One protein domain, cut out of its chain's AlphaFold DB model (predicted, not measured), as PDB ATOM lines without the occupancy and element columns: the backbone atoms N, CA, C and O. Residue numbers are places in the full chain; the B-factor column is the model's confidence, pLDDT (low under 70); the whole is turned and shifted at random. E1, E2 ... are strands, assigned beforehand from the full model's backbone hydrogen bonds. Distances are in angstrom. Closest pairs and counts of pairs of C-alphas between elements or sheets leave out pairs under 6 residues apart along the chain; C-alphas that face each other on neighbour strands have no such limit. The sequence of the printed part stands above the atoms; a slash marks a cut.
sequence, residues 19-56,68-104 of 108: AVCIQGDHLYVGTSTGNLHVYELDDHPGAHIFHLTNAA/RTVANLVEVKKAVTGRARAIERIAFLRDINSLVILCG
ATOM      1  N   ALA A  19       1.230 -24.488  38.627       95.62
ATOM      2  CA  ALA A  19       2.267 -23.775  37.894       95.62
ATOM      3  C   ALA A  19       3.342 -24.729  37.381       95.62
ATOM      4  O   ALA A  19       3.718 -25.684  38.059       95.62
ATOM      5  N   VAL A  20       3.866 -24.433  36.194       95.94
ATOM      6  CA  VAL A  20       4.958 -25.173  35.562       95.94
ATOM      7  C   VAL A  20       5.935 -24.179  34.941       95.94
ATOM      8  O   VAL A  20       5.515 -23.189  34.343       95.94
ATOM      9  N   CYS A  21       7.235 -24.427  35.078       95.88
ATOM     10  CA  CYS A  21       8.289 -23.653  34.432       95.88
ATOM     11  C   CYS A  21       9.441 -24.578  34.034       95.88
ATOM     12  O   CYS A  21       9.818 -25.450  34.809       95.88
ATOM     13  N   ILE A  22      10.000 -24.380  32.842       94.25
ATOM     14  CA  ILE A  22      11.195 -25.092  32.377       94.25
ATOM     15  C   ILE A  22      12.344 -24.090  32.316       94.25
ATOM     16  O   ILE A  22      12.182 -22.994  31.771       94.25
ATOM     17  N   GLN A  23      13.497 -24.469  32.855       93.75
ATOM     18  CA  GLN A  23      14.739 -23.723  32.702       93.75
ATOM     19  C   GLN A  23      15.908 -24.695  32.532       93.75
ATOM     20  O   GLN A  23      16.231 -25.453  33.440       93.75
ATOM     21  N   GLY A  24      16.543 -24.646  31.356       90.62
ATOM     22  CA  GLY A  24      17.547 -25.639  30.968       90.62
ATOM     23  C   GLY A  24      16.955 -27.044  31.049       90.62
ATOM     24  O   GLY A  24      15.830 -27.262  30.600       90.62
ATOM     25  N   ASP A  25      17.675 -27.931  31.724       91.31
ATOM     26  CA  ASP A  25      17.293 -29.335  31.898       91.31
ATOM     27  C   ASP A  25      16.382 -29.545  33.111       91.31
ATOM     28  O   ASP A  25      16.156 -30.670  33.528       91.31
ATOM     29  N   HIS A  26      15.871 -28.474  33.723       93.25
ATOM     30  CA  HIS A  26      15.047 -28.572  34.921       93.25
ATOM     31  C   HIS A  26      13.599 -28.169  34.645       93.25
ATOM     32  O   HIS A  26      13.305 -27.091  34.118       93.25
ATOM     33  N   LEU A  27      12.678 -29.032  35.067       94.62
ATOM     34  CA  LEU A  27      11.239 -28.813  35.068       94.62
ATOM     35  C   LEU A  27      10.764 -28.575  36.507       94.62
ATOM     36  O   LEU A  27      10.781 -29.461  37.360       94.62
ATOM     37  N   TYR A  28      10.310 -27.355  36.767       96.19
ATOM     38  CA  TYR A  28       9.772 -26.908  38.045       96.19
ATOM     39  C   TYR A  28       8.249 -26.987  38.030       96.19
ATOM     40  O   TYR A  28       7.598 -26.390  37.172       96.19
ATOM     41  N   VAL A  29       7.674 -27.676  39.011       96.62
ATOM     42  CA  VAL A  29       6.228 -27.881  39.137       96.62
ATOM     43  C   VAL A  29       5.760 -27.397  40.505       96.62
ATOM     44  O   VAL A  29       6.183 -27.905  41.542       96.62
ATOM     45  N   GLY A  30       4.881 -26.400  40.509       96.19
ATOM     46  CA  GLY A  30       4.264 -25.837  41.703       96.19
ATOM     47  C   GLY A  30       2.875 -26.413  41.942       96.19
ATOM     48  O   GLY A  30       2.052 -26.470  41.023       96.19
ATOM     49  N   THR A  31       2.598 -26.812  43.182       95.56
ATOM     50  CA  THR A  31       1.304 -27.388  43.570       95.56
ATOM     51  C   THR A  31       0.394 -26.389  44.283       95.56
ATOM     52  O   THR A  31       0.815 -25.328  44.764       95.56
ATOM     53  N   SER A  32      -0.883 -26.755  44.395       93.94
ATOM     54  CA  SER A  32      -1.912 -25.999  45.113       93.94
ATOM     55  C   SER A  32      -1.674 -25.896  46.625       93.94
ATOM     56  O   SER A  32      -2.241 -25.015  47.269       93.94
ATOM     57  N   THR A  33      -0.811 -26.739  47.198       92.81
ATOM     58  CA  THR A  33      -0.442 -26.705  48.624       92.81
ATOM     59  C   THR A  33       0.881 -25.982  48.873       92.81
ATOM     60  O   THR A  33       1.313 -25.865  50.020       92.81
ATOM     61  N   GLY A  34       1.533 -25.459  47.831       93.62
ATOM     62  CA  GLY A  34       2.780 -24.713  47.980       93.62
ATOM     63  C   GLY A  34       4.044 -25.566  47.991       93.62
ATOM     64  O   GLY A  34       5.075 -25.101  48.485       93.62
ATOM     65  N   ASN A  35       3.976 -26.793  47.473       94.75
ATOM     66  CA  ASN A  35       5.155 -27.619  47.240       94.75
ATOM     67  C   ASN A  35       5.742 -27.313  45.860       94.75
ATOM     68  O   ASN A  35       5.010 -27.113  44.890       94.75
ATOM     69  N   LEU A  36       7.071 -27.286  45.784       96.06
ATOM     70  CA  LEU A  36       7.815 -27.178  44.536       96.06
ATOM     71  C   LEU A  36       8.503 -28.514  44.264       96.06
ATOM     72  O   LEU A  36       9.393 -28.918  45.012       96.06
ATOM     73  N   HIS A  37       8.091 -29.179  43.193       96.12
ATOM     74  CA  HIS A  37       8.752 -30.364  42.669       96.12
ATOM     75  C   HIS A  37       9.743 -29.928  41.590       96.12
ATOM     76  O   HIS A  37       9.405 -29.118  40.727       96.12
ATOM     77  N   VAL A  38      10.958 -30.452  41.656       95.88
ATOM     78  CA  VAL A  38      12.031 -30.188  40.701       95.88
ATOM     79  C   VAL A  38      12.371 -31.503  40.024       95.88
ATOM     80  O   VAL A  38      12.748 -32.464  40.694       95.88
ATOM     81  N   TYR A  39      12.217 -31.532  38.708       95.00
ATOM     82  CA  TYR A  39      12.577 -32.662  37.870       95.00
ATOM     83  C   TYR A  39      13.748 -32.287  36.972       95.00
ATOM     84  O   TYR A  39      13.825 -31.146  36.524       95.00
ATOM     85  N   GLU A  40      14.614 -33.246  36.689       92.94
ATOM     86  CA  GLU A  40      15.619 -33.173  35.633       92.94
ATOM     87  C   GLU A  40      15.049 -33.844  34.381       92.94
ATOM     88  O   GLU A  40      14.400 -34.887  34.472       92.94
ATOM     89  N   LEU A  41      15.209 -33.203  33.230       89.31
ATOM     90  CA  LEU A  41      14.736 -33.659  31.933       89.31
ATOM     91  C   LEU A  41      15.880 -34.365  31.213       89.31
ATOM     92  O   LEU A  41      16.955 -33.796  31.045       89.31
ATOM     93  N   ASP A  42      15.626 -35.581  30.739       82.56
ATOM     94  CA  ASP A  42      16.606 -36.299  29.931       82.56
ATOM     95  C   ASP A  42      16.608 -35.738  28.503       82.56
ATOM     96  O   ASP A  42      15.636 -35.878  27.754       82.56
ATOM     97  N   ASP A  43      17.733 -35.151  28.092       64.56
ATOM     98  CA  ASP A  43      17.918 -34.489  26.791       64.56
ATOM     99  C   ASP A  43      18.109 -35.481  25.621       64.56
ATOM    100  O   ASP A  43      18.884 -35.262  24.692       64.56
ATOM    101  N   HIS A  44      17.405 -36.618  25.646       55.34
ATOM    102  CA  HIS A  44      17.352 -37.571  24.532       55.34
ATOM    103  C   HIS A  44      16.014 -37.446  23.776       55.34
ATOM    104  O   HIS A  44      15.190 -38.368  23.813       55.34
ATOM    105  N   PRO A  45      15.788 -36.344  23.025       46.97
ATOM    106  CA  PRO A  45      14.530 -36.067  22.327       46.97
ATOM    107  C   PRO A  45      14.208 -37.072  21.207       46.97
ATOM    108  O   PRO A  45      13.095 -37.077  20.687       46.97
ATOM    109  N   GLY A  46      15.160 -37.935  20.827       44.66
ATOM    110  CA  GLY A  46      14.998 -38.940  19.771       44.66
ATOM    111  C   GLY A  46      14.756 -40.378  20.243       44.66
ATOM    112  O   GLY A  46      14.345 -41.200  19.430       44.66
ATOM    113  N   ALA A  47      14.991 -40.709  21.519       46.50
ATOM    114  CA  ALA A  47      14.967 -42.106  21.973       46.50
ATOM    115  C   ALA A  47      13.631 -42.526  22.613       46.50
ATOM    116  O   ALA A  47      13.218 -43.672  22.470       46.50
ATOM    117  N   HIS A  48      12.907 -41.616  23.274       48.09
ATOM    118  CA  HIS A  48      11.788 -42.007  24.148       48.09
ATOM    119  C   HIS A  48      10.396 -41.994  23.509       48.09
ATOM    120  O   HIS A  48       9.531 -42.752  23.937       48.09
ATOM    121  N   ILE A  49      10.174 -41.209  22.450       48.22
ATOM    122  CA  ILE A  49       8.881 -41.206  21.736       48.22
ATOM    123  C   ILE A  49       8.802 -42.380  20.736       48.22
ATOM    124  O   ILE A  49       7.716 -42.840  20.393       48.22
ATOM    125  N   PHE A  50       9.949 -42.926  20.313       46.06
ATOM    126  CA  PHE A  50      10.030 -44.017  19.330       46.06
ATOM    127  C   PHE A  50       9.952 -45.432  19.941       46.06
ATOM    128  O   PHE A  50       9.646 -46.389  19.230       46.06
ATOM    129  N   HIS A  51      10.150 -45.586  21.259       43.12
ATOM    130  CA  HIS A  51      10.025 -46.890  21.932       43.12
ATOM    131  C   HIS A  51       8.578 -47.397  22.049       43.12
ATOM    132  O   HIS A  51       8.372 -48.591  22.246       43.12
ATOM    133  N   LEU A  52       7.573 -46.531  21.867       50.47
ATOM    134  CA  LEU A  52       6.168 -46.949  21.796       50.47
ATOM    135  C   LEU A  52       5.765 -47.462  20.399       50.47
ATOM    136  O   LEU A  52       4.666 -47.992  20.253       50.47
ATOM    137  N   THR A  53       6.617 -47.318  19.371       43.91
ATOM    138  CA  THR A  53       6.254 -47.664  17.982       43.91
ATOM    139  C   THR A  53       7.228 -48.569  17.236       43.91
ATOM    140  O   THR A  53       6.823 -49.084  16.199       43.91
ATOM    141  N   ASN A  54       8.445 -48.847  17.722       44.31
ATOM    142  CA  ASN A  54       9.263 -49.919  17.138       44.31
ATOM    143  C   ASN A  54      10.261 -50.543  18.125       44.31
ATOM    144  O   ASN A  54      11.328 -49.999  18.400       44.31
ATOM    145  N   ALA A  55       9.934 -51.756  18.575       52.06
ATOM    146  CA  ALA A  55      10.806 -52.688  19.288       52.06
ATOM    147  C   ALA A  55      11.879 -53.294  18.357       52.06
ATOM    148  O   ALA A  55      11.942 -54.504  18.158       52.06
ATOM    149  N   ALA A  56      12.692 -52.452  17.724       48.00
ATOM    150  CA  ALA A  56      13.686 -52.894  16.755       48.00
ATOM    151  C   ALA A  56      14.976 -52.078  16.871       48.00
ATOM    152  O   ALA A  56      15.335 -51.425  15.907       48.00
ATOM    153  N   ARG A  68      10.705 -45.722  30.754       53.34
ATOM    154  CA  ARG A  68      11.796 -44.765  30.926       53.34
ATOM    155  C   ARG A  68      11.206 -43.361  30.833       53.34
ATOM    156  O   ARG A  68      10.869 -42.876  29.754       53.34
ATOM    157  N   THR A  69      10.978 -42.784  32.006       58.22
ATOM    158  CA  THR A  69      10.359 -41.482  32.230       58.22
ATOM    159  C   THR A  69      11.264 -40.385  31.689       58.22
ATOM    160  O   THR A  69      12.430 -40.324  32.050       58.22
ATOM    161  N   VAL A  70      10.712 -39.490  30.865       78.62
ATOM    162  CA  VAL A  70      11.431 -38.345  30.259       78.62
ATOM    163  C   VAL A  70      11.899 -37.324  31.312       78.62
ATOM    164  O   VAL A  70      12.692 -36.433  31.022       78.62
ATOM    165  N   ALA A  71      11.398 -37.445  32.540       85.50
ATOM    166  CA  ALA A  71      11.695 -36.556  33.645       85.50
ATOM    167  C   ALA A  71      11.946 -37.363  34.929       85.50
ATOM    168  O   ALA A  71      11.110 -38.178  35.327       85.50
ATOM    169  N   ASN A  72      13.071 -37.107  35.593       89.69
ATOM    170  CA  ASN A  72      13.460 -37.729  36.854       89.69
ATOM    171  C   ASN A  72      13.230 -36.759  38.023       89.69
ATOM    172  O   ASN A  72      13.626 -35.600  37.950       89.69
ATOM    173  N   LEU A  73      12.576 -37.198  39.103       91.69
ATOM    174  CA  LEU A  73      12.324 -36.341  40.268       91.69
ATOM    175  C   LEU A  73      13.615 -36.156  41.075       91.69
ATOM    176  O   LEU A  73      14.077 -37.087  41.728       91.69
ATOM    177  N   VAL A  74      14.139 -34.933  41.094       94.50
ATOM    178  CA  VAL A  74      15.372 -34.585  41.815       94.50
ATOM    179  C   VAL A  74      15.071 -34.141  43.240       94.50
ATOM    180  O   VAL A  74      15.698 -34.597  44.194       94.50
ATOM    181  N   GLU A  75      14.110 -33.231  43.406       95.19
ATOM    182  CA  GLU A  75      13.850 -32.607  44.701       95.19
ATOM    183  C   GLU A  75      12.368 -32.270  44.886       95.19
ATOM    184  O   GLU A  75      11.666 -31.887  43.952       95.19
ATOM    185  N   VAL A  76      11.897 -32.349  46.135       95.19
ATOM    186  CA  VAL A  76      10.625 -31.750  46.552       95.19
ATOM    187  C   VAL A  76      10.876 -30.789  47.704       95.19
ATOM    188  O   VAL A  76      11.093 -31.205  48.845       95.19
ATOM    189  N   LYS A  77      10.781 -29.487  47.425       94.81
ATOM    190  CA  LYS A  77      10.790 -28.458  48.464       94.81
ATOM    191  C   LYS A  77       9.374 -28.276  48.993       94.81
ATOM    192  O   LYS A  77       8.480 -27.795  48.296       94.81
ATOM    193  N   LYS A  78       9.172 -28.683  50.244       93.88
ATOM    194  CA  LYS A  78       7.871 -28.609  50.913       93.88
ATOM    195  C   LYS A  78       7.620 -27.224  51.490       93.88
ATOM    196  O   LYS A  78       8.538 -26.603  52.016       93.88
ATOM    197  N   ALA A  79       6.360 -26.791  51.444       89.75
ATOM    198  CA  ALA A  79       5.892 -25.558  52.077       89.75
ATOM    199  C   ALA A  79       6.734 -24.313  51.727       89.75
ATOM    200  O   ALA A  79       6.974 -23.458  52.579       89.75
ATOM    201  N   VAL A  80       7.146 -24.179  50.461       91.06
ATOM    202  CA  VAL A  80       7.979 -23.059  49.978       91.06
ATOM    203  C   VAL A  80       7.275 -21.714  50.187       91.06
ATOM    204  O   VAL A  80       7.912 -20.695  50.429       91.06
ATOM    205  N   THR A  81       5.942 -21.717  50.163       88.50
ATOM    206  CA  THR A  81       5.108 -20.532  50.404       88.50
ATOM    207  C   THR A  81       4.805 -20.279  51.891       88.50
ATOM    208  O   THR A  81       4.072 -19.346  52.222       88.50
ATOM    209  N   GLY A  82       5.318 -21.109  52.810       81.94
ATOM    210  CA  GLY A  82       5.209 -20.985  54.273       81.94
ATOM    211  C   GLY A  82       3.811 -21.174  54.887       81.94
ATOM    212  O   GLY A  82       3.703 -21.524  56.058       81.94
ATOM    213  N   ARG A  83       2.723 -20.963  54.133       78.69
ATOM    214  CA  ARG A  83       1.326 -21.051  54.615       78.69
ATOM    215  C   ARG A  83       0.433 -21.937  53.743       78.69
ATOM    216  O   ARG A  83      -0.717 -21.581  53.503       78.69
ATOM    217  N   ALA A  84       0.977 -23.048  53.246       80.81
ATOM    218  CA  ALA A  84       0.288 -23.986  52.354       80.81
ATOM    219  C   ALA A  84      -0.506 -23.284  51.228       80.81
ATOM    220  O   ALA A  84      -1.670 -23.592  50.975       80.81
ATOM    221  N   ARG A  85       0.097 -22.253  50.619       89.00
ATOM    222  CA  ARG A  85      -0.540 -21.454  49.564       89.00
ATOM    223  C   ARG A  85      -0.164 -22.000  48.205       89.00
ATOM    224  O   ARG A  85       1.014 -22.280  47.983       89.00
ATOM    225  N   ALA A  86      -1.144 -22.037  47.308       92.62
ATOM    226  CA  ALA A  86      -0.936 -22.393  45.918       92.62
ATOM    227  C   ALA A  86       0.164 -21.536  45.285       92.62
ATOM    228  O   ALA A  86       0.211 -20.312  45.465       92.62
ATOM    229  N   ILE A  87       1.047 -22.202  44.545       95.25
ATOM    230  CA  ILE A  87       1.987 -21.537  43.653       95.25
ATOM    231  C   ILE A  87       1.241 -21.247  42.354       95.25
ATOM    232  O   ILE A  87       0.927 -22.161  41.603       95.25
ATOM    233  N   GLU A  88       0.943 -19.977  42.102       94.38
ATOM    234  CA  GLU A  88       0.145 -19.554  40.945       94.38
ATOM    235  C   GLU A  88       1.012 -19.343  39.707       94.38
ATOM    236  O   GLU A  88       0.575 -19.579  38.583       94.38
ATOM    237  N   ARG A  89       2.248 -18.865  39.901       95.38
ATOM    238  CA  ARG A  89       3.223 -18.702  38.820       95.38
ATOM    239  C   ARG A  89       4.628 -19.007  39.302       95.38
ATOM    240  O   ARG A  89       4.994 -18.688  40.432       95.38
ATOM    241  N   ILE A  90       5.418 -19.560  38.394       96.94
ATOM    242  CA  ILE A  90       6.854 -19.767  38.545       96.94
ATOM    243  C   ILE A  90       7.524 -19.093  37.352       96.94
ATOM    244  O   ILE A  90       7.049 -19.214  36.223       96.94
ATOM    245  N   ALA A  91       8.603 -18.364  37.602       95.88
ATOM    246  CA  ALA A  91       9.409 -17.741  36.567       95.88
ATOM    247  C   ALA A  91      10.887 -17.821  36.939       95.88
ATOM    248  O   ALA A  91      11.233 -17.909  38.113       95.88
ATOM    249  N   PHE A  92      11.759 -17.742  35.941       96.19
ATOM    250  CA  PHE A  92      13.198 -17.702  36.153       96.19
ATOM    251  C   PHE A  92      13.769 -16.364  35.683       96.19
ATOM    252  O   PHE A  92      13.603 -15.976  34.524       96.19
ATOM    253  N   LEU A  93      14.452 -15.659  36.580       95.75
ATOM    254  CA  LEU A  93      15.174 -14.430  36.277       95.75
ATOM    255  C   LEU A  93      16.615 -14.780  35.915       95.75
ATOM    256  O   LEU A  93      17.449 -15.016  36.789       95.75
ATOM    257  N   ARG A  94      16.896 -14.803  34.606       93.94
ATOM    258  CA  ARG A  94      18.207 -15.186  34.057       93.94
ATOM    259  C   ARG A  94      19.344 -14.296  34.555       93.94
ATOM    260  O   ARG A  94      20.386 -14.824  34.921       93.94
ATOM    261  N   ASP A  95      19.114 -12.989  34.650       96.00
ATOM    262  CA  ASP A  95      20.152 -12.007  35.000       96.00
ATOM    263  C   ASP A  95      20.736 -12.211  36.407       96.00
ATOM    264  O   ASP A  95      21.886 -11.865  36.657       96.00
ATOM    265  N   ILE A  96      19.954 -12.796  37.322       97.00
ATOM    266  CA  ILE A  96      20.377 -13.088  38.701       97.00
ATOM    267  C   ILE A  96      20.337 -14.584  39.034       97.00
ATOM    268  O   ILE A  96      20.438 -14.947  40.204       97.00
ATOM    269  N   ASN A  97      20.174 -15.448  38.026       93.38
ATOM    270  CA  ASN A  97      20.115 -16.903  38.174       93.38
ATOM    271  C   ASN A  97      19.147 -17.364  39.287       93.38
ATOM    272  O   ASN A  97      19.508 -18.165  40.149       93.38
ATOM    273  N   SER A  98      17.935 -16.797  39.315       95.06
ATOM    274  CA  SER A  98      17.005 -16.975  40.438       95.06
ATOM    275  C   SER A  98      15.611 -17.409  39.994       95.06
ATOM    276  O   SER A  98      15.038 -16.849  39.058       95.06
ATOM    277  N   LEU A  99      15.045 -18.385  40.710       94.69
ATOM    278  CA  LEU A  99      13.660 -18.821  40.551       94.69
ATOM    279  C   LEU A  99      12.738 -17.942  41.404       94.69
ATOM    280  O   LEU A  99      12.905 -17.828  42.618       94.69
ATOM    281  N   VAL A 100      11.733 -17.355  40.770       95.88
ATOM    282  CA  VAL A 100      10.729 -16.501  41.400       95.88
ATOM    283  C   VAL A 100       9.395 -17.226  41.429       95.88
ATOM    284  O   VAL A 100       8.953 -17.806  40.438       95.88
ATOM    285  N   ILE A 101       8.738 -17.163  42.584       94.94
ATOM    286  CA  ILE A 101       7.479 -17.847  42.853       94.94
ATOM    287  C   ILE A 101       6.446 -16.797  43.245       94.94
ATOM    288  O   ILE A 101       6.617 -16.081  44.232       94.94
ATOM    289  N   LEU A 102       5.358 -16.724  42.483       94.00
ATOM    290  CA  LEU A 102       4.175 -15.968  42.864       94.00
ATOM    291  C   LEU A 102       3.214 -16.909  43.585       94.00
ATOM    292  O   LEU A 102       2.753 -17.902  43.017       94.00
ATOM    293  N   CYS A 103       2.891 -16.573  44.827       90.62
ATOM    294  CA  CYS A 103       1.836 -17.231  45.580       90.62
ATOM    295  C   CYS A 103       0.776 -16.197  45.956       90.62
ATOM    296  O   CYS A 103       1.103 -15.065  46.327       90.62
ATOM    297  N   GLY A 104      -0.494 -16.579  45.835       79.12
ATOM    298  CA  GLY A 104      -1.610 -15.666  46.042       79.12
ATOM    299  C   GLY A 104      -1.531 -14.925  47.378       79.12
ATOM    300  O   GLY A 104      -1.255 -15.496  48.442       79.12
TER     301      GLY A 104
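This is residues 19 to 56 and 68 to 104 of the 108 residues of an uncharacterized protein of Auricularia subglabra (strain TFB-10046 / SS5) (UniProt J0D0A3). A strongly twisted sheet of four strands is joined by a separate hairpin, E5 and E6, whose E5 packs on E1 and E2, while residues 42 to 56 run far out from this body as a long arm. The 75 printed residues hold six strands, E1 to E6, and no named helix: all strand, though under half (37) are in named elements. The antiparallel order is E1 - E2 - E3 - E4; the whole is loose, radius of gyration of the C-alphas 15.1 A, spanning 51 by 29 by 17 A.

Find C-alpha 19 at (2.267, -23.775, 37.894), where E1 (19 to 23) begins. Next come E2 (26 to 31), E3 (36 to 41), E4 (71 to 77, 16.9 A), E5 (87 to 93, 16.7 A) and E6 (98 to 103), ending at (1.836, -17.231, 45.580).

E1, E2 and E3 form a meander, each the antiparallel neighbour of the one before; see N 21 and O 28, 2.9 A, and N 27 and O 39, 2.8 A. Edge strand E4 pairs with E3 at N 38 and O 75, 2.8 A. In the hairpin, N 91 and O 100 are 2.9 A apart. The closest C-alphas of E1 and E5, Ala 19 and Arg 89, are 5.2 A apart. E4 and E6 are apart.

The C-alphas farthest apart, Ala 56 and Arg 83, are 51.0 A apart. Residues 57 to 67 are not printed; the gap is 16.4 A between C-alphas 56 and 68. Confidence is under 70 at 43 to 56 and 68 to 69.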